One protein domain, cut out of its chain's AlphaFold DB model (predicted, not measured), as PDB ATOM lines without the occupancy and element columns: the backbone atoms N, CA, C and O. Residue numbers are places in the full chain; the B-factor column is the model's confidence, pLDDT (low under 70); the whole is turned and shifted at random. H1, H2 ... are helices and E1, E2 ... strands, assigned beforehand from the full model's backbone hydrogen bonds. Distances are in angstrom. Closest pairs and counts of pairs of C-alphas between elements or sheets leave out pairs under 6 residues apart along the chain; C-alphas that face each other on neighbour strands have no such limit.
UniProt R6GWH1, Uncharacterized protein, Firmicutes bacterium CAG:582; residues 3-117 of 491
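Overview. This is residues 3 to 117 of the 491 residues of an uncharacterized protein of Firmicutes bacterium CAG:582 (UniProt R6GWH1). A strongly twisted sheet of five strands has its three longer helices over one face: the hairpin of H2 and H3 covers the end with E2 and E3, and H5 stands over E4 toward the other end. Three short helices, H1, H4 and H6, fill the gap between that hairpin and H5. Look in the 115 printed residues for six named helices and five named strands, in the order E1 E2 E3 H1 H2 H3 H4 E4 H5 H6 E5; the class is mixed, helices and strands. The sheet's order is E2 E3 E1 E4 E5, and it is mixed, with E2 antiparallel to E3 and the other neighbours parallel. The whole is compact, with a radius of gyration of the C-alphas of 13.5 A, and rounded, with spans of 38 by 28 by 26 A.

Arrangement. Begin in the sheet with E1, residues 3 to 9, and E3, residues 25 to 32, which are parallel at 26 degrees; N 6 and O 28 are 2.8 A apart, within hydrogen-bond range. On the other side of E3 find the edge strand E2, residues 17 to 22; the two form an antiparallel hairpin, with N 20 and O 27 at 2.9 A. On the other side of E1 is E4, residues 83 to 86, parallel to it at 13 degrees, with N 7 and O 85 at 2.8 A. The other edge strand is E5, residues 110 to 112, parallel to E4, with N 84 and O 110 at 2.8 A. From edge to edge the strands' lines turn by 84 degrees. Now look at H2, residues 46 to 55: it lies over E2 at a height over the sheet of 7.4 A, slantwise to the strands, and the closest C-alphas of the two are those of Phe 18 and Ala 52, 5.4 A apart. H3, residues 61 to 72, is on the same face, over E2 and E3 at a height of 10.3 A, across the strands. H2 and H3 touch as a helical hairpin, opposite ways at a shallow tilt of 17 degrees; their closest C-alphas are those of Val 53 and Ala 64, 6.1 A apart. H5, residues 94 to 102, is also on this face, over E4 at a height of 8.8 A, and stands up from the sheet; H2, H3 and H5 with the sheet make two layers, helices on one face of a sheet. H5 is apart from H2 and H3. H1, residues 39 to 43, H4, residues 77 to 80, and H6, residues 104 to 108, each only graze the sheet. H4 only just touches H3, with 3 pairs of C-alphas within 8 A, and only at the corner by their link; H3 does so with residues 70 to 71 alone, and Leu 71 and Ala 80 have the closest C-alphas, at 5.6 A. H6 is close to H5 but not clearly touching, with the C-alphas of Leu 100 and Ile 106 closest at 6.5 A. E4, H5, H6 and E5 form a strand-helix-strand unit, two parallel neighbour strands with helices between them along the chain, and its crossover is right-handed. In H1, H2, H3 and H5 every O i to N i+4 pair is within hydrogen-bond range; H6 has 0 of 1 but 2 of 2 O i to N i+3 pairs, and H4 is too short for an O i to N i+4 pair.

Along the chain. Find C-alpha 3 at (-19.489, 39.916, 36.447), where E1 begins; it runs 19.9 A to C-alpha 9. E2 measures 17.0 A and E3, the longest strand, 21.8 A. H2 spans 13.8 A, and H3, the longest helix, runs 16.5 A from C-alpha 61 at (-25.757, 33.581, 20.734) to C-alpha 72. H5 spans 12.4 A. E5 ends at C-alpha 112, at (-19.872, 35.766, 48.215).

Size, cuts and confidence. The two C-alphas farthest apart are those of Gln 62 and Gly 91, at 38.6 A. The printed part has no cut, and no link is long. In the B-factor column the mean pLDDT of the printed part is 72.5; 35 residues are under 70, among them residues 8 to 26, 31 to 38 and 88 to 92.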
ATOM      1  N   ASN A   3     -20.023  41.227  36.818       72.06
ATOM      2  CA  ASN A   3     -19.489  39.916  36.447       72.06
ATOM      3  C   ASN A   3     -19.158  39.105  37.702       72.06
ATOM      4  O   ASN A   3     -18.415  39.573  38.573       72.06
ATOM      5  N   ILE A   4     -19.722  37.902  37.791       74.88
ATOM      6  CA  ILE A   4     -19.536  36.971  38.909       74.88
ATOM      7  C   ILE A   4     -18.799  35.735  38.393       74.88
ATOM      8  O   ILE A   4     -19.164  35.188  37.353       74.88
ATOM      9  N   LEU A   5     -17.763  35.307  39.116       78.44
ATOM     10  CA  LEU A   5     -17.176  33.981  38.955       78.44
ATOM     11  C   LEU A   5     -17.672  33.078  40.085       78.44
ATOM     12  O   LEU A   5     -17.254  33.252  41.227       78.44
ATOM     13  N   THR A   6     -18.526  32.109  39.775       75.75
ATOM     14  CA  THR A   6     -18.980  31.106  40.748       75.75
ATOM     15  C   THR A   6     -18.068  29.892  40.710       75.75
ATOM     16  O   THR A   6     -17.795  29.359  39.639       75.75
ATOM     17  N   ILE A   7     -17.600  29.432  41.864       73.19
ATOM     18  CA  ILE A   7     -16.698  28.287  41.993       73.19
ATOM     19  C   ILE A   7     -17.421  27.183  42.767       73.19
ATOM     20  O   ILE A   7     -17.563  27.255  43.984       73.19
ATOM     21  N   GLY A   8     -17.868  26.152  42.048       63.28
ATOM     22  CA  GLY A   8     -18.602  25.011  42.595       63.28
ATOM     23  C   GLY A   8     -17.750  23.745  42.734       63.28
ATOM     24  O   GLY A   8     -16.701  23.589  42.104       63.28
ATOM     25  N   LYS A   9     -18.217  22.787  43.544       60.81
ATOM     26  CA  LYS A   9     -17.569  21.474  43.704       60.81
ATOM     27  C   LYS A   9     -17.915  20.544  42.538       60.81
ATOM     28  O   LYS A   9     -19.086  20.324  42.233       60.81
ATOM     29  N   LYS A  10     -16.900  19.923  41.934       53.78
ATOM     30  CA  LYS A  10     -17.073  18.906  40.886       53.78
ATOM     31  C   LYS A  10     -17.766  17.659  41.464       53.78
ATOM     32  O   LYS A  10     -17.214  16.986  42.334       53.78
ATOM     33  N   GLY A  11     -18.995  17.382  41.018       44.41
ATOM     34  CA  GLY A  11     -19.797  16.244  41.497       44.41
ATOM     35  C   GLY A  11     -21.298  16.270  41.172       44.41
ATOM     36  O   GLY A  11     -21.942  15.237  41.317       44.41
ATOM     37  N   ILE A  12     -21.850  17.408  40.729       41.94
ATOM     38  CA  ILE A  12     -23.297  17.573  40.463       41.94
ATOM     39  C   ILE A  12     -23.615  17.607  38.955       41.94
ATOM     40  O   ILE A  12     -24.697  17.204  38.539       41.94
ATOM     41  N   THR A  13     -22.664  18.020  38.117       44.12
ATOM     42  CA  THR A  13     -22.843  18.201  36.668       44.12
ATOM     43  C   THR A  13     -21.610  17.727  35.891       44.12
ATOM     44  O   THR A  13     -20.499  17.672  36.423       44.12
ATOM     45  N   SER A  14     -21.803  17.341  34.625       41.62
ATOM     46  CA  SER A  14     -20.721  17.017  33.690       41.62
ATOM     47  C   SER A  14     -20.252  18.289  32.976       41.62
ATOM     48  O   SER A  14     -20.940  18.755  32.075       41.62
ATOM     49  N   GLY A  15     -19.112  18.846  33.382       55.94
ATOM     50  CA  GLY A  15     -18.504  20.032  32.763       55.94
ATOM     51  C   GLY A  15     -17.543  20.735  33.724       55.94
ATOM     52  O   GLY A  15     -17.707  20.629  34.939       55.94
ATOM     53  N   ASP A  16     -16.518  21.409  33.198       60.03
ATOM     54  CA  ASP A  16     -15.582  22.216  34.005       60.03
ATOM     55  C   ASP A  16     -16.047  23.681  34.131       60.03
ATOM     56  O   ASP A  16     -15.665  24.360  35.084       60.03
ATOM     57  N   PHE A  17     -16.899  24.158  33.216       63.69
ATOM     58  CA  PHE A  17     -17.381  25.541  33.153       63.69
ATOM     59  C   PHE A  17     -18.820  25.611  32.623       63.69
ATOM     60  O   PHE A  17     -19.253  24.742  31.882       63.69
ATOM     61  N   PHE A  18     -19.549  26.665  32.975       68.31
ATOM     62  CA  PHE A  18     -20.902  26.956  32.509       68.31
ATOM     63  C   PHE A  18     -21.149  28.479  32.590       68.31
ATOM     64  O   PHE A  18     -20.575  29.129  33.457       68.31
ATOM     65  N   ALA A  19     -21.990  29.077  31.737       62.25
ATOM     66  CA  ALA A  19     -22.308  30.514  31.814       62.25
ATOM     67  C   ALA A  19     -23.819  30.807  31.793       62.25
ATOM     68  O   ALA A  19     -24.571  30.212  31.019       62.25
ATOM     69  N   SER A  20     -24.263  31.757  32.619       66.19
ATOM     70  CA  SER A  20     -25.647  32.256  32.642       66.19
ATOM     71  C   SER A  20     -25.720  33.776  32.739       66.19
ATOM     72  O   SER A  20     -24.829  34.436  33.274       66.19
ATOM     73  N   VAL A  21     -26.823  34.333  32.237       55.94
ATOM     74  CA  VAL A  21     -27.166  35.753  32.350       55.94
ATOM     75  C   VAL A  21     -28.449  35.883  33.159       55.94
ATOM     76  O   VAL A  21     -29.438  35.190  32.924       55.94
ATOM     77  N   ALA A  22     -28.415  36.792  34.124       60.38
ATOM     78  CA  ALA A  22     -29.575  37.305  34.832       60.38
ATOM     79  C   ALA A  22     -29.695  38.814  34.545       60.38
ATOM     80  O   ALA A  22     -28.698  39.438  34.176       60.38
ATOM     81  N   PRO A  23     -30.865  39.446  34.763       51.62
ATOM     82  CA  PRO A  23     -31.090  40.855  34.411       51.62
ATOM     83  C   PRO A  23     -30.026  41.841  34.928       51.62
ATOM     84  O   PRO A  23     -29.778  42.867  34.299       51.62
ATOM     85  N   ASP A  24     -29.372  41.522  36.050       58.25
ATOM     86  CA  ASP A  24     -28.415  42.404  36.720       58.25
ATOM     87  C   ASP A  24     -26.938  41.949  36.623       58.25
ATOM     88  O   ASP A  24     -26.032  42.719  36.985       58.25
ATOM     89  N   TYR A  25     -26.653  40.728  36.151       69.19
ATOM     90  CA  TYR A  25     -25.297  40.156  36.152       69.19
ATOM     91  C   TYR A  25     -25.075  39.045  35.111       69.19
ATOM     92  O   TYR A  25     -25.981  38.270  34.808       69.19
ATOM     93  N   CYS A  26     -23.829  38.937  34.641       68.44
ATOM     94  CA  CYS A  26     -23.318  37.762  33.933       68.44
ATOM     95  C   CYS A  26     -22.562  36.877  34.925       68.44
ATOM     96  O   CYS A  26     -21.713  37.371  35.675       68.44
ATOM     97  N   ASN A  27     -22.847  35.580  34.923       71.81
ATOM     98  CA  ASN A  27     -22.190  34.607  35.783       71.81
ATOM     99  C   ASN A  27     -21.422  33.588  34.941       71.81
ATOM    100  O   ASN A  27     -22.001  32.933  34.074       71.81
ATOM    101  N   LEU A  28     -20.133  33.433  35.231       74.94
ATOM    102  CA  LEU A  28     -19.348  32.288  34.791       74.94
ATOM    103  C   LEU A  28     -19.212  31.337  35.977       74.94
ATOM    104  O   LEU A  28     -18.586  31.660  36.983       74.94
ATOM    105  N   VAL A  29     -19.789  30.156  35.853       71.44
ATOM    106  CA  VAL A  29     -19.673  29.075  36.822       71.44
ATOM    107  C   VAL A  29     -18.515  28.176  36.408       71.44
ATOM    108  O   VAL A  29     -18.407  27.778  35.254       71.44
ATOM    109  N   MET A  30     -17.645  27.839  37.348       71.38
ATOM    110  CA  MET A  30     -16.534  26.914  37.175       71.38
ATOM    111  C   MET A  30     -16.634  25.818  38.230       71.38
ATOM    112  O   MET A  30     -16.739  26.101  39.424       71.38
ATOM    113  N   PHE A  31     -16.569  24.563  37.802       67.94
ATOM    114  CA  PHE A  31     -16.574  23.411  38.697       67.94
ATOM    115  C   PHE A  31     -15.149  22.900  38.889       67.94
ATOM    116  O   PHE A  31     -14.452  22.564  37.929       67.94
ATOM    117  N   ILE A  32     -14.705  22.817  40.141       63.81
ATOM    118  CA  ILE A  32     -13.329  22.428  40.468       63.81
ATOM    119  C   ILE A  32     -13.258  21.187  41.349       63.81
ATOM    120  O   ILE A  32     -14.120  20.942  42.203       63.81
ATOM    121  N   ASP A  33     -12.194  20.408  41.152       62.16
ATOM    122  CA  ASP A  33     -11.778  19.394  42.115       62.16
ATOM    123  C   ASP A  33     -10.760  20.025  43.070       62.16
ATOM    124  O   ASP A  33      -9.612  20.318  42.726       62.16
ATOM    125  N   LEU A  34     -11.192  20.232  44.312       57.34
ATOM    126  CA  LEU A  34     -10.419  20.912  45.355       57.34
ATOM    127  C   LEU A  34      -9.103  20.206  45.710       57.34
ATOM    128  O   LEU A  34      -8.255  20.789  46.401       57.34
ATOM    129  N   LYS A  35      -8.926  18.956  45.266       55.81
ATOM    130  CA  LYS A  35      -7.724  18.172  45.538       55.81
ATOM    131  C   LYS A  35      -6.507  18.614  44.722       55.81
ATOM    132  O   LYS A  35      -5.416  18.419  45.243       55.81
ATOM    133  N   ASN A  36      -6.652  19.229  43.537       54.19
ATOM    134  CA  ASN A  36      -5.504  19.402  42.622       54.19
ATOM    135  C   ASN A  36      -5.449  20.659  41.726       54.19
ATOM    136  O   ASN A  36      -4.488  20.772  40.973       54.19
ATOM    137  N   ASP A  37      -6.386  21.608  41.790       60.34
ATOM    138  CA  ASP A  37      -6.436  22.670  40.765       60.34
ATOM    139  C   ASP A  37      -5.874  24.039  41.211       60.34
ATOM    140  O   ASP A  37      -6.320  24.606  42.214       60.34
ATOM    141  N   ASP A  38      -4.943  24.594  40.420       67.00
ATOM    142  CA  ASP A  38      -4.635  26.032  40.375       67.00
ATOM    143  C   ASP A  38      -5.665  26.729  39.466       67.00
ATOM    144  O   ASP A  38      -5.744  26.488  38.258       67.00
ATOM    145  N   LEU A  39      -6.506  27.579  40.059       72.75
ATOM    146  CA  LEU A  39      -7.595  28.269  39.362       72.75
ATOM    147  C   LEU A  39      -7.087  29.227  38.278       72.75
ATOM    148  O   LEU A  39      -7.760  29.408  37.263       72.75
ATOM    149  N   LEU A  40      -5.913  29.832  38.481       71.81
ATOM    150  CA  LEU A  40      -5.312  30.750  37.510       71.81
ATOM    151  C   LEU A  40      -4.977  30.032  36.204       71.81
ATOM    152  O   LEU A  40      -5.255  30.554  35.126       71.81
ATOM    153  N   GLU A  41      -4.426  28.822  36.301       74.94
ATOM    154  CA  GLU A  41      -4.095  28.010  35.131       74.94
ATOM    155  C   GLU A  41      -5.357  27.700  34.319       74.94
ATOM    156  O   GLU A  41      -5.387  27.915  33.107       74.94
ATOM    157  N   LYS A  42      -6.445  27.290  34.981       72.81
ATOM    158  CA  LYS A  42      -7.720  27.015  34.304       72.81
ATOM    159  C   LYS A  42      -8.332  28.253  33.653       72.81
ATOM    160  O   LYS A  42      -8.785  28.167  32.516       72.81
ATOM    161  N   LEU A  43      -8.315  29.397  34.334       73.00
ATOM    162  CA  LEU A  43      -8.830  30.655  33.784       73.00
ATOM    163  C   LEU A  43      -7.995  31.167  32.600       73.00
ATOM    164  O   LEU A  43      -8.526  31.859  31.739       73.00
ATOM    165  N   SER A  44      -6.717  30.795  32.505       73.88
ATOM    166  CA  SER A  44      -5.867  31.150  31.360       73.88
ATOM    167  C   SER A  44      -6.176  30.355  30.078       73.88
ATOM    168  O   SER A  44      -5.723  30.722  28.991       73.88
ATOM    169  N   ARG A  45      -6.966  29.276  30.174       77.75
ATOM    170  CA  ARG A  45      -7.334  28.415  29.042       77.75
ATOM    171  C   ARG A  45      -8.546  28.944  28.285       77.75
ATOM    172  O   ARG A  45      -9.678  28.488  28.450       77.75
ATOM    173  N   TYR A  46      -8.281  29.905  27.408       73.62
ATOM    174  CA  TYR A  46      -9.296  30.569  26.592       73.62
ATOM    175  C   TYR A  46     -10.106  29.622  25.692       73.62
ATOM    176  O   TYR A  46     -11.278  29.887  25.434       73.62
ATOM    177  N   ASP A  47      -9.524  28.504  25.254       74.75
ATOM    178  CA  ASP A  47     -10.212  27.464  24.480       74.75
ATOM    179  C   ASP A  47     -11.365  26.825  25.267       74.75
ATOM    180  O   ASP A  47     -12.469  26.676  24.743       74.75
ATOM    181  N   LEU A  48     -11.126  26.505  26.542       72.75
ATOM    182  CA  LEU A  48     -12.135  25.918  27.425       72.75
ATOM    183  C   LEU A  48     -13.241  26.918  27.764       72.75
ATOM    184  O   LEU A  48     -14.413  26.556  27.761       72.75
ATOM    185  N   LEU A  49     -12.871  28.176  28.007       73.12
ATOM    186  CA  LEU A  49     -13.806  29.266  28.291       73.12
ATOM    187  C   LEU A  49     -14.744  29.554  27.118       73.12
ATOM    188  O   LEU A  49     -15.954  29.637  27.312       73.12
ATOM    189  N   ILE A  50     -14.207  29.669  25.897       76.06
ATOM    190  CA  ILE A  50     -15.024  29.882  24.693       76.06
ATOM    191  C   ILE A  50     -15.980  28.713  24.510       76.06
ATOM    192  O   ILE A  50     -17.171  28.934  24.300       76.06
ATOM    193  N   LYS A  51     -15.475  27.479  24.617       75.44
ATOM    194  CA  LYS A  51     -16.302  26.281  24.485       75.44
ATOM    195  C   LYS A  51     -17.443  26.285  25.503       75.44
ATOM    196  O   LYS A  51     -18.591  26.106  25.125       75.44
ATOM    197  N   ALA A  52     -17.149  26.573  26.766       70.00
ATOM    198  CA  ALA A  52     -18.156  26.594  27.819       70.00
ATOM    199  C   ALA A  52     -19.224  27.674  27.612       70.00
ATOM    200  O   ALA A  52     -20.411  27.425  27.804       70.00
ATOM    201  N   VAL A  53     -18.823  28.871  27.180       73.38
ATOM    202  CA  VAL A  53     -19.767  29.967  26.923       73.38
ATOM    203  C   VAL A  53     -20.584  29.730  25.650       73.38
ATOM    204  O   VAL A  53     -21.743  30.125  25.593       73.38
ATOM    205  N   MET A  54     -20.019  29.096  24.624       74.00
ATOM    206  CA  MET A  54     -20.698  28.914  23.335       74.00
ATOM    207  C   MET A  54     -21.509  27.619  23.243       74.00
ATOM    208  O   MET A  54     -22.519  27.595  22.547       74.00
ATOM    209  N   GLU A  55     -21.058  26.544  23.890       72.44
ATOM    210  CA  GLU A  55     -21.637  25.199  23.753       72.44
ATOM    211  C   GLU A  55     -22.381  24.741  25.007       72.44
ATOM    212  O   GLU A  55     -23.327  23.962  24.901       72.44
ATOM    213  N   GLU A  56     -21.964  25.207  26.184       67.00
ATOM    214  CA  GLU A  56     -22.489  24.728  27.464       67.00
ATOM    215  C   GLU A  56     -23.311  25.795  28.195       67.00
ATOM    216  O   GLU A  56     -23.790  25.504  29.276       67.00
ATOM    217  N   SER A  57     -23.523  26.999  27.646       65.88
ATOM    218  CA  SER A  57     -24.240  28.092  28.326       65.88
ATOM    219  C   SER A  57     -25.754  28.110  28.065       65.88
ATOM    220  O   SER A  57     -26.246  27.547  27.089       65.88
ATOM    221  N   PHE A  58     -26.505  28.813  28.921       70.62
ATOM    222  CA  PHE A  58     -27.920  29.155  28.673       70.62
ATOM    223  C   PHE A  58     -28.073  30.532  28.000       70.62
ATOM    224  O   PHE A  58     -29.115  31.169  28.140       70.62
ATOM    225  N   LEU A  59     -27.025  31.029  27.337       71.19
ATOM    226  CA  LEU A  59     -27.017  32.359  26.730       71.19
ATOM    227  C   LEU A  59     -27.527  32.323  25.299       71.19
ATOM    228  O   LEU A  59     -27.207  31.410  24.534       71.19
ATOM    229  N   GLU A  60     -28.230  33.379  24.901       79.62
ATOM    230  CA  GLU A  60     -28.490  33.593  23.484       79.62
ATOM    231  C   GLU A  60     -27.165  33.867  22.741       79.62
ATOM    232  O   GLU A  60     -26.246  34.477  23.299       79.62
ATOM    233  N   PRO A  61     -27.029  33.487  21.457       79.25
ATOM    234  CA  PRO A  61     -25.757  33.581  20.734       79.25
ATOM    235  C   PRO A  61     -25.124  34.978  20.706       79.25
ATOM    236  O   PRO A  61     -23.904  35.102  20.596       79.25
ATOM    237  N   GLN A  62     -25.937  36.037  20.765       81.38
ATOM    238  CA  GLN A  62     -25.436  37.409  20.834       81.38
ATOM    239  C   GLN A  62     -24.930  37.759  22.239       81.38
ATOM    240  O   GLN A  62     -23.857  38.340  22.363       81.38
ATOM    241  N   GLU A  63     -25.637  37.333  23.288       80.00
ATOM    242  CA  GLU A  63     -25.234  37.535  24.686       80.00
ATOM    243  C   GLU A  63     -23.921  36.807  24.993       80.00
ATOM    244  O   GLU A  63     -23.027  37.373  25.621       80.00
ATOM    245  N   ALA A  64     -23.762  35.584  24.478       77.12
ATOM    246  CA  ALA A  64     -22.523  34.816  24.573       77.12
ATOM    247  C   ALA A  64     -21.336  35.551  23.926       77.12
ATOM    248  O   ALA A  64     -20.255  35.642  24.514       77.12
ATOM    249  N   LYS A  65     -21.535  36.122  22.730       80.81
ATOM    250  CA  LYS A  65     -20.506  36.909  22.032       80.81
ATOM    251  C   LYS A  65     -20.142  38.179  22.786       80.81
ATOM    252  O   LYS A  65     -18.955  38.470  22.917       80.81
ATOM    253  N   ASP A  66     -21.133  38.910  23.284       81.44
ATOM    254  CA  ASP A  66     -20.918  40.153  24.027       81.44
ATOM    255  C   ASP A  66     -20.198  39.880  25.359       81.44
ATOM    256  O   ASP A  66     -19.280  40.614  25.743       81.44
ATOM    257  N   PHE A  67     -20.543  38.775  26.030       78.94
ATOM    258  CA  PHE A  67     -19.866  38.321  27.242       78.94
ATOM    259  C   PHE A  67     -18.403  37.956  26.977       78.94
ATOM    260  O   PHE A  67     -17.517  38.465  27.663       78.94
ATOM    261  N   LEU A  68     -18.126  37.144  25.949       81.12
ATOM    262  CA  LEU A  68     -16.755  36.798  25.562       81.12
ATOM    263  C   LEU A  68     -15.952  38.035  25.157       81.12
ATOM    264  O   LEU A  68     -14.837  38.214  25.638       81.12
ATOM    265  N   ALA A  69     -16.513  38.919  24.328       82.62
ATOM    266  CA  ALA A  69     -15.852  40.160  23.924       82.62
ATOM    267  C   ALA A  69     -15.476  41.023  25.137       82.62
ATOM    268  O   ALA A  69     -14.383  41.586  25.181       82.62
ATOM    269  N   THR A  70     -16.351  41.075  26.143       81.00
ATOM    270  CA  THR A  70     -16.063  41.745  27.414       81.00
ATOM    271  C   THR A  70     -14.923  41.053  28.153       81.00
ATOM    272  O   THR A  70     -13.966  41.718  28.534       81.00
ATOM    273  N   LEU A  71     -14.974  39.730  28.320       79.19
ATOM    274  CA  LEU A  71     -13.937  38.948  29.000       79.19
ATOM    275  C   LEU A  71     -12.545  39.147  28.377       79.19
ATOM    276  O   LEU A  71     -11.566  39.359  29.086       79.19
ATOM    277  N   PHE A  72     -12.482  39.123  27.044       81.81
ATOM    278  CA  PHE A  72     -11.256  39.257  26.254       81.81
ATOM    279  C   PHE A  72     -10.760  40.698  26.114       81.81
ATOM    280  O   PHE A  72      -9.662  40.915  25.606       81.81
ATOM    281  N   SER A  73     -11.551  41.685  26.543       84.88
ATOM    282  CA  SER A  73     -11.116  43.086  26.557       84.88
ATOM    283  C   SER A  73     -10.124  43.397  27.685       84.88
ATOM    284  O   SER A  73      -9.437  44.415  27.625       84.88
ATOM    285  N   TYR A  74     -10.024  42.522  28.691       81.38
ATOM    286  CA  TYR A  74      -9.088  42.654  29.805       81.38
ATOM    287  C   TYR A  74      -7.759  41.953  29.501       81.38
ATOM    288  O   TYR A  74      -7.744  40.824  29.018       81.38
ATOM    289  N   GLU A  75      -6.634  42.590  29.850       81.62
ATOM    290  CA  GLU A  75      -5.300  41.965  29.754       81.62
ATOM    291  C   GLU A  75      -5.183  40.728  30.653       81.62
ATOM    292  O   GLU A  75      -4.538  39.742  30.291       81.62
ATOM    293  N   ASN A  76      -5.836  40.769  31.816       79.12
ATOM    294  CA  ASN A  76      -5.993  39.636  32.710       79.12
ATOM    295  C   ASN A  76      -7.480  39.342  32.899       79.12
ATOM    296  O   ASN A  76      -8.225  40.157  33.439       79.12
ATOM    297  N   ILE A  77      -7.899  38.142  32.507       77.19
ATOM    298  CA  ILE A  77      -9.280  37.668  32.623       77.19
ATOM    299  C   ILE A  77      -9.846  37.777  34.045       77.19
ATOM    300  O   ILE A  77     -11.044  37.968  34.221       77.19
ATOM    301  N   ILE A  78      -8.993  37.709  35.073       79.19
ATOM    302  CA  ILE A  78      -9.402  37.879  36.471       79.19
ATOM    303  C   ILE A  78      -9.993  39.273  36.697       79.19
ATOM    304  O   ILE A  78     -10.928  39.425  37.482       79.19
ATOM    305  N   ASP A  79      -9.481  40.293  36.015       83.25
ATOM    306  CA  ASP A  79      -9.939  41.677  36.145       83.25
ATOM    307  C   ASP A  79     -11.331  41.890  35.557       83.25
ATOM    308  O   ASP A  79     -12.028  42.807  35.985       83.25
ATOM    309  N   ALA A  80     -11.790  40.979  34.694       81.75
ATOM    310  CA  ALA A  80     -13.156  40.985  34.196       81.75
ATOM    311  C   ALA A  80     -14.194  40.696  35.291       81.75
ATOM    312  O   ALA A  80     -15.362  41.015  35.091       81.75
ATOM    313  N   PHE A  81     -13.807  40.099  36.428       84.12
ATOM    314  CA  PHE A  81     -14.727  39.727  37.506       84.12
ATOM    315  C   PHE A  81     -14.695  40.722  38.666       84.12
ATOM    316  O   PHE A  81     -13.633  41.034  39.213       84.12
ATOM    317  N   ASP A  82     -15.880  41.156  39.098       84.50
ATOM    318  CA  ASP A  82     -16.060  42.012  40.275       84.50
ATOM    319  C   ASP A  82     -16.245  41.179  41.558       84.50
ATOM    320  O   ASP A  82     -15.841  41.593  42.652       84.50
ATOM    321  N   TYR A  83     -16.880  40.009  41.421       87.19
ATOM    322  CA  TYR A  83     -17.254  39.116  42.518       87.19
ATOM    323  C   TYR A  83     -16.739  37.699  42.265       87.19
ATOM    324  O   TYR A  83     -16.716  37.228  41.128       87.19
ATOM    325  N   VAL A  84     -16.406  37.011  43.351       87.19
ATOM    326  CA  VAL A  84     -16.190  35.567  43.388       87.19
ATOM    327  C   VAL A  84     -17.222  34.968  44.333       87.19
ATOM    328  O   VAL A  84     -17.285  35.355  45.501       87.19
ATOM    329  N   ASP A  85     -18.028  34.049  43.820       84.19
ATOM    330  CA  ASP A  85     -18.987  33.269  44.591       84.19
ATOM    331  C   ASP A  85     -18.388  31.904  44.919       84.19
ATOM    332  O   ASP A  85     -18.115  31.083  44.043       84.19
ATOM    333  N   LEU A  86     -18.099  31.710  46.198       80.44
ATOM    334  CA  LEU A  86     -17.582  30.481  46.767       80.44
ATOM    335  C   LEU A  86     -18.771  29.777  47.398       80.44
ATOM    336  O   LEU A  86     -18.961  29.901  48.605       80.44
ATOM    337  N   ASP A  87     -19.573  29.110  46.569       70.44
ATOM    338  CA  ASP A  87     -20.835  28.480  46.956       70.44
ATOM    339  C   ASP A  87     -20.627  27.495  48.118       70.44
ATOM    340  O   ASP A  87     -20.302  26.316  47.943       70.44
ATOM    341  N   ALA A  88     -20.738  28.012  49.338       55.81
ATOM    342  CA  ALA A  88     -20.629  27.274  50.573       55.81
ATOM    343  C   ALA A  88     -22.058  27.028  51.023       55.81
ATOM    344  O   ALA A  88     -22.670  27.855  51.700       55.81
ATOM    345  N   GLY A  89     -22.616  25.880  50.640       54.12
ATOM    346  CA  GLY A  89     -23.845  25.414  51.272       54.12
ATOM    347  C   GLY A  89     -23.702  25.521  52.795       54.12
ATOM    348  O   GLY A  89     -22.628  25.235  53.338       54.12
ATOM    349  N   LEU A  90     -24.761  25.976  53.476       50.84
ATOM    350  CA  LEU A  90     -24.774  26.181  54.928       50.84
ATOM    351  C   LEU A  90     -24.227  24.929  55.643       50.84
ATOM    352  O   LEU A  90     -24.916  23.917  55.752       50.84
ATOM    353  N   GLY A  91     -22.973  24.993  56.113       55.91
ATOM    354  CA  GLY A  91     -22.320  23.924  56.878       55.91
ATOM    355  C   GLY A  91     -21.003  23.362  56.321       55.91
ATOM    356  O   GLY A  91     -20.256  22.793  57.114       55.91
ATOM    357  N   ASP A  92     -20.657  23.534  55.035       66.31
ATOM    358  CA  ASP A  92     -19.335  23.119  54.506       66.31
ATOM    359  C   ASP A  92     -18.413  24.324  54.282       66.31
ATOM    360  O   ASP A  92     -18.251  24.845  53.178       66.31
ATOM    361  N   THR A  93     -17.770  24.768  55.360       70.25
ATOM    362  CA  THR A  93     -16.841  25.909  55.329       70.25
ATOM    363  C   THR A  93     -15.422  25.511  54.928       70.25
ATOM    364  O   THR A  93     -14.533  26.352  54.775       70.25
ATOM    365  N   THR A  94     -15.194  24.220  54.697       72.38
ATOM    366  CA  THR A  94     -13.895  23.675  54.301       72.38
ATOM    367  C   THR A  94     -13.514  24.130  52.898       72.38
ATOM    368  O   THR A  94     -12.349  24.429  52.625       72.38
ATOM    369  N   ILE A  95     -14.497  24.183  51.999       72.38
ATOM    370  CA  ILE A  95     -14.291  24.515  50.588       72.38
ATOM    371  C   ILE A  95     -13.846  25.972  50.419       72.38
ATOM    372  O   ILE A  95     -12.753  26.180  49.876       72.38
ATOM    373  N   PRO A  96     -14.584  26.981  50.929       78.50
ATOM    374  CA  PRO A  96     -14.181  28.371  50.743       78.50
ATOM    375  C   PRO A  96     -12.850  28.678  51.425       78.50
ATOM    376  O   PRO A  96     -11.999  29.328  50.823       78.50
ATOM    377  N   LYS A  97     -12.610  28.152  52.636       80.38
ATOM    378  CA  LYS A  97     -11.334  28.343  53.351       80.38
ATOM    379  C   LYS A  97     -10.138  27.842  52.547       80.38
ATOM    380  O   LYS A  97      -9.147  28.557  52.407       80.38
ATOM    381  N   ASN A  98     -10.236  26.648  51.962       78.69
ATOM    382  CA  ASN A  98      -9.167  26.103  51.125       78.69
ATOM    383  C   ASN A  98      -8.932  26.944  49.865       78.69
ATOM    384  O   ASN A  98      -7.781  27.167  49.484       78.69
ATOM    385  N   LEU A  99     -10.001  27.429  49.230       79.94
ATOM    386  CA  LEU A  99      -9.894  28.265  48.033       79.94
ATOM    387  C   LEU A  99      -9.230  29.604  48.336       79.94
ATOM    388  O   LEU A  99      -8.282  29.983  47.647       79.94
ATOM    389  N   LEU A 100      -9.669  30.266  49.404       85.06
ATOM    390  CA  LEU A 100      -9.137  31.547  49.863       85.06
ATOM    391  C   LEU A 100      -7.682  31.453  50.349       85.06
ATOM    392  O   LEU A 100      -6.925  32.422  50.222       85.06
ATOM    393  N   ALA A 101      -7.278  30.302  50.894       82.38
ATOM    394  CA  ALA A 101      -5.900  30.042  51.300       82.38
ATOM    395  C   ALA A 101      -4.969  29.830  50.098       82.38
ATOM    396  O   ALA A 101      -3.861  30.366  50.081       82.38
ATOM    397  N   LYS A 102      -5.414  29.071  49.087       80.75
ATOM    398  CA  LYS A 102      -4.600  28.716  47.913       80.75
ATOM    399  C   LYS A 102      -4.523  29.822  46.855       80.75
ATOM    400  O   LYS A 102      -3.550  29.870  46.114       80.75
ATOM    401  N   ASN A 103      -5.514  30.714  46.784       80.44
ATOM    402  CA  ASN A 103      -5.660  31.661  45.675       80.44
ATOM    403  C   ASN A 103      -5.673  33.108  46.176       80.44
ATOM    404  O   ASN A 103      -6.711  33.659  46.542       80.44
ATOM    405  N   SER A 104      -4.504  33.749  46.168       83.38
ATOM    406  CA  SER A 104      -4.336  35.124  46.660       83.38
ATOM    407  C   SER A 104      -5.151  36.156  45.877       83.38
ATOM    408  O   SER A 104      -5.618  37.128  46.469       83.38
ATOM    409  N   TRP A 105      -5.370  35.933  44.578       84.00
ATOM    410  CA  TRP A 105      -6.119  36.844  43.712       84.00
ATOM    411  C   TRP A 105      -7.594  36.972  44.114       84.00
ATOM    412  O   TRP A 105      -8.175  38.033  43.928       84.00
ATOM    413  N   ILE A 106      -8.197  35.954  44.744       85.25
ATOM    414  CA  ILE A 106      -9.592  36.029  45.217       85.25
ATOM    415  C   ILE A 106      -9.750  37.165  46.240       85.25
ATOM    416  O   ILE A 106     -10.780  37.832  46.289       85.25
ATOM    417  N   LYS A 107      -8.696  37.454  47.014       83.75
ATOM    418  CA  LYS A 107      -8.694  38.498  48.048       83.75
ATOM    419  C   LYS A 107      -8.759  39.922  47.482       83.75
ATOM    420  O   LYS A 107      -8.991  40.857  48.251       83.75
ATOM    421  N   SER A 108      -8.541  40.104  46.175       86.75
ATOM    422  CA  SER A 108      -8.730  41.394  45.499       86.75
ATOM    423  C   SER A 108     -10.167  41.615  45.018       86.75
ATOM    424  O   SER A 108     -10.489  42.705  44.547       86.75
ATOM    425  N   LYS A 109     -11.037  40.605  45.142       89.62
ATOM    426  CA  LYS A 109     -12.428  40.624  44.677       89.62
ATOM    427  C   LYS A 109     -13.406  40.725  45.842       89.62
ATOM    428  O   LYS A 109     -13.040  40.522  46.999       89.62
ATOM    429  N   LYS A 110     -14.672  41.024  45.536       91.62
ATOM    430  CA  LYS A 110     -15.762  40.844  46.504       91.62
ATOM    431  C   LYS A 110     -16.099  39.365  46.621       91.62
ATOM    432  O   LYS A 110     -16.221  38.692  45.604       91.62
ATOM    433  N   ILE A 111     -16.255  38.874  47.842       90.62
ATOM    434  CA  ILE A 111     -16.433  37.447  48.122       90.62
ATOM    435  C   ILE A 111     -17.874  37.207  48.565       90.62
ATOM    436  O   ILE A 111     -18.331  37.813  49.535       90.62
ATOM    437  N   ILE A 112     -18.564  36.317  47.858       87.44
ATOM    438  CA  ILE A 112     -19.872  35.766  48.215       87.44
ATOM    439  C   ILE A 112     -19.623  34.346  48.738       87.44
ATOM    440  O   ILE A 112     -18.818  33.613  48.170       87.44
ATOM    441  N   LEU A 113     -20.249  33.986  49.859       79.75
ATOM    442  CA  LEU A 113     -20.095  32.667  50.495       79.75
ATOM    443  C   LEU A 113     -21.350  31.792  50.376       79.75
ATOM    444  O   LEU A 113     -21.329  30.635  50.770       79.75
ATOM    445  N   SER A 114     -22.451  32.359  49.892       73.31
ATOM    446  CA  SER A 114     -23.713  31.665  49.664       73.31
ATOM    447  C   SER A 114     -24.353  32.279  48.434       73.31
ATOM    448  O   SER A 114     -24.615  33.487  48.416       73.31
ATOM    449  N   SER A 115     -24.604  31.441  47.436       63.16
ATOM    450  CA  SER A 115     -25.300  31.815  46.204       63.16
ATOM    451  C   SER A 115     -26.787  32.124  46.464       63.16
ATOM    452  O   SER A 115     -27.382  33.003  45.826       63.16
ATOM    453  N   ASP A 116     -27.361  31.469  47.478       72.25
ATOM    454  CA  ASP A 116     -28.736  31.654  47.927       72.25
ATOM    455  C   ASP A 116     -28.913  32.837  48.886       72.25
ATOM    456  O   ASP A 116     -27.992  33.272  49.582       72.25
ATOM    457  N   GLU A 117     -30.150  33.341  48.945       78.00
ATOM    458  CA  GLU A 117     -30.550  34.351  49.919       78.00
ATOM    459  C   GLU A 117     -30.564  33.780  51.345       78.00
ATOM    460  O   GLU A 117     -31.307  32.844  51.656       78.00
TER     461      GLU A 117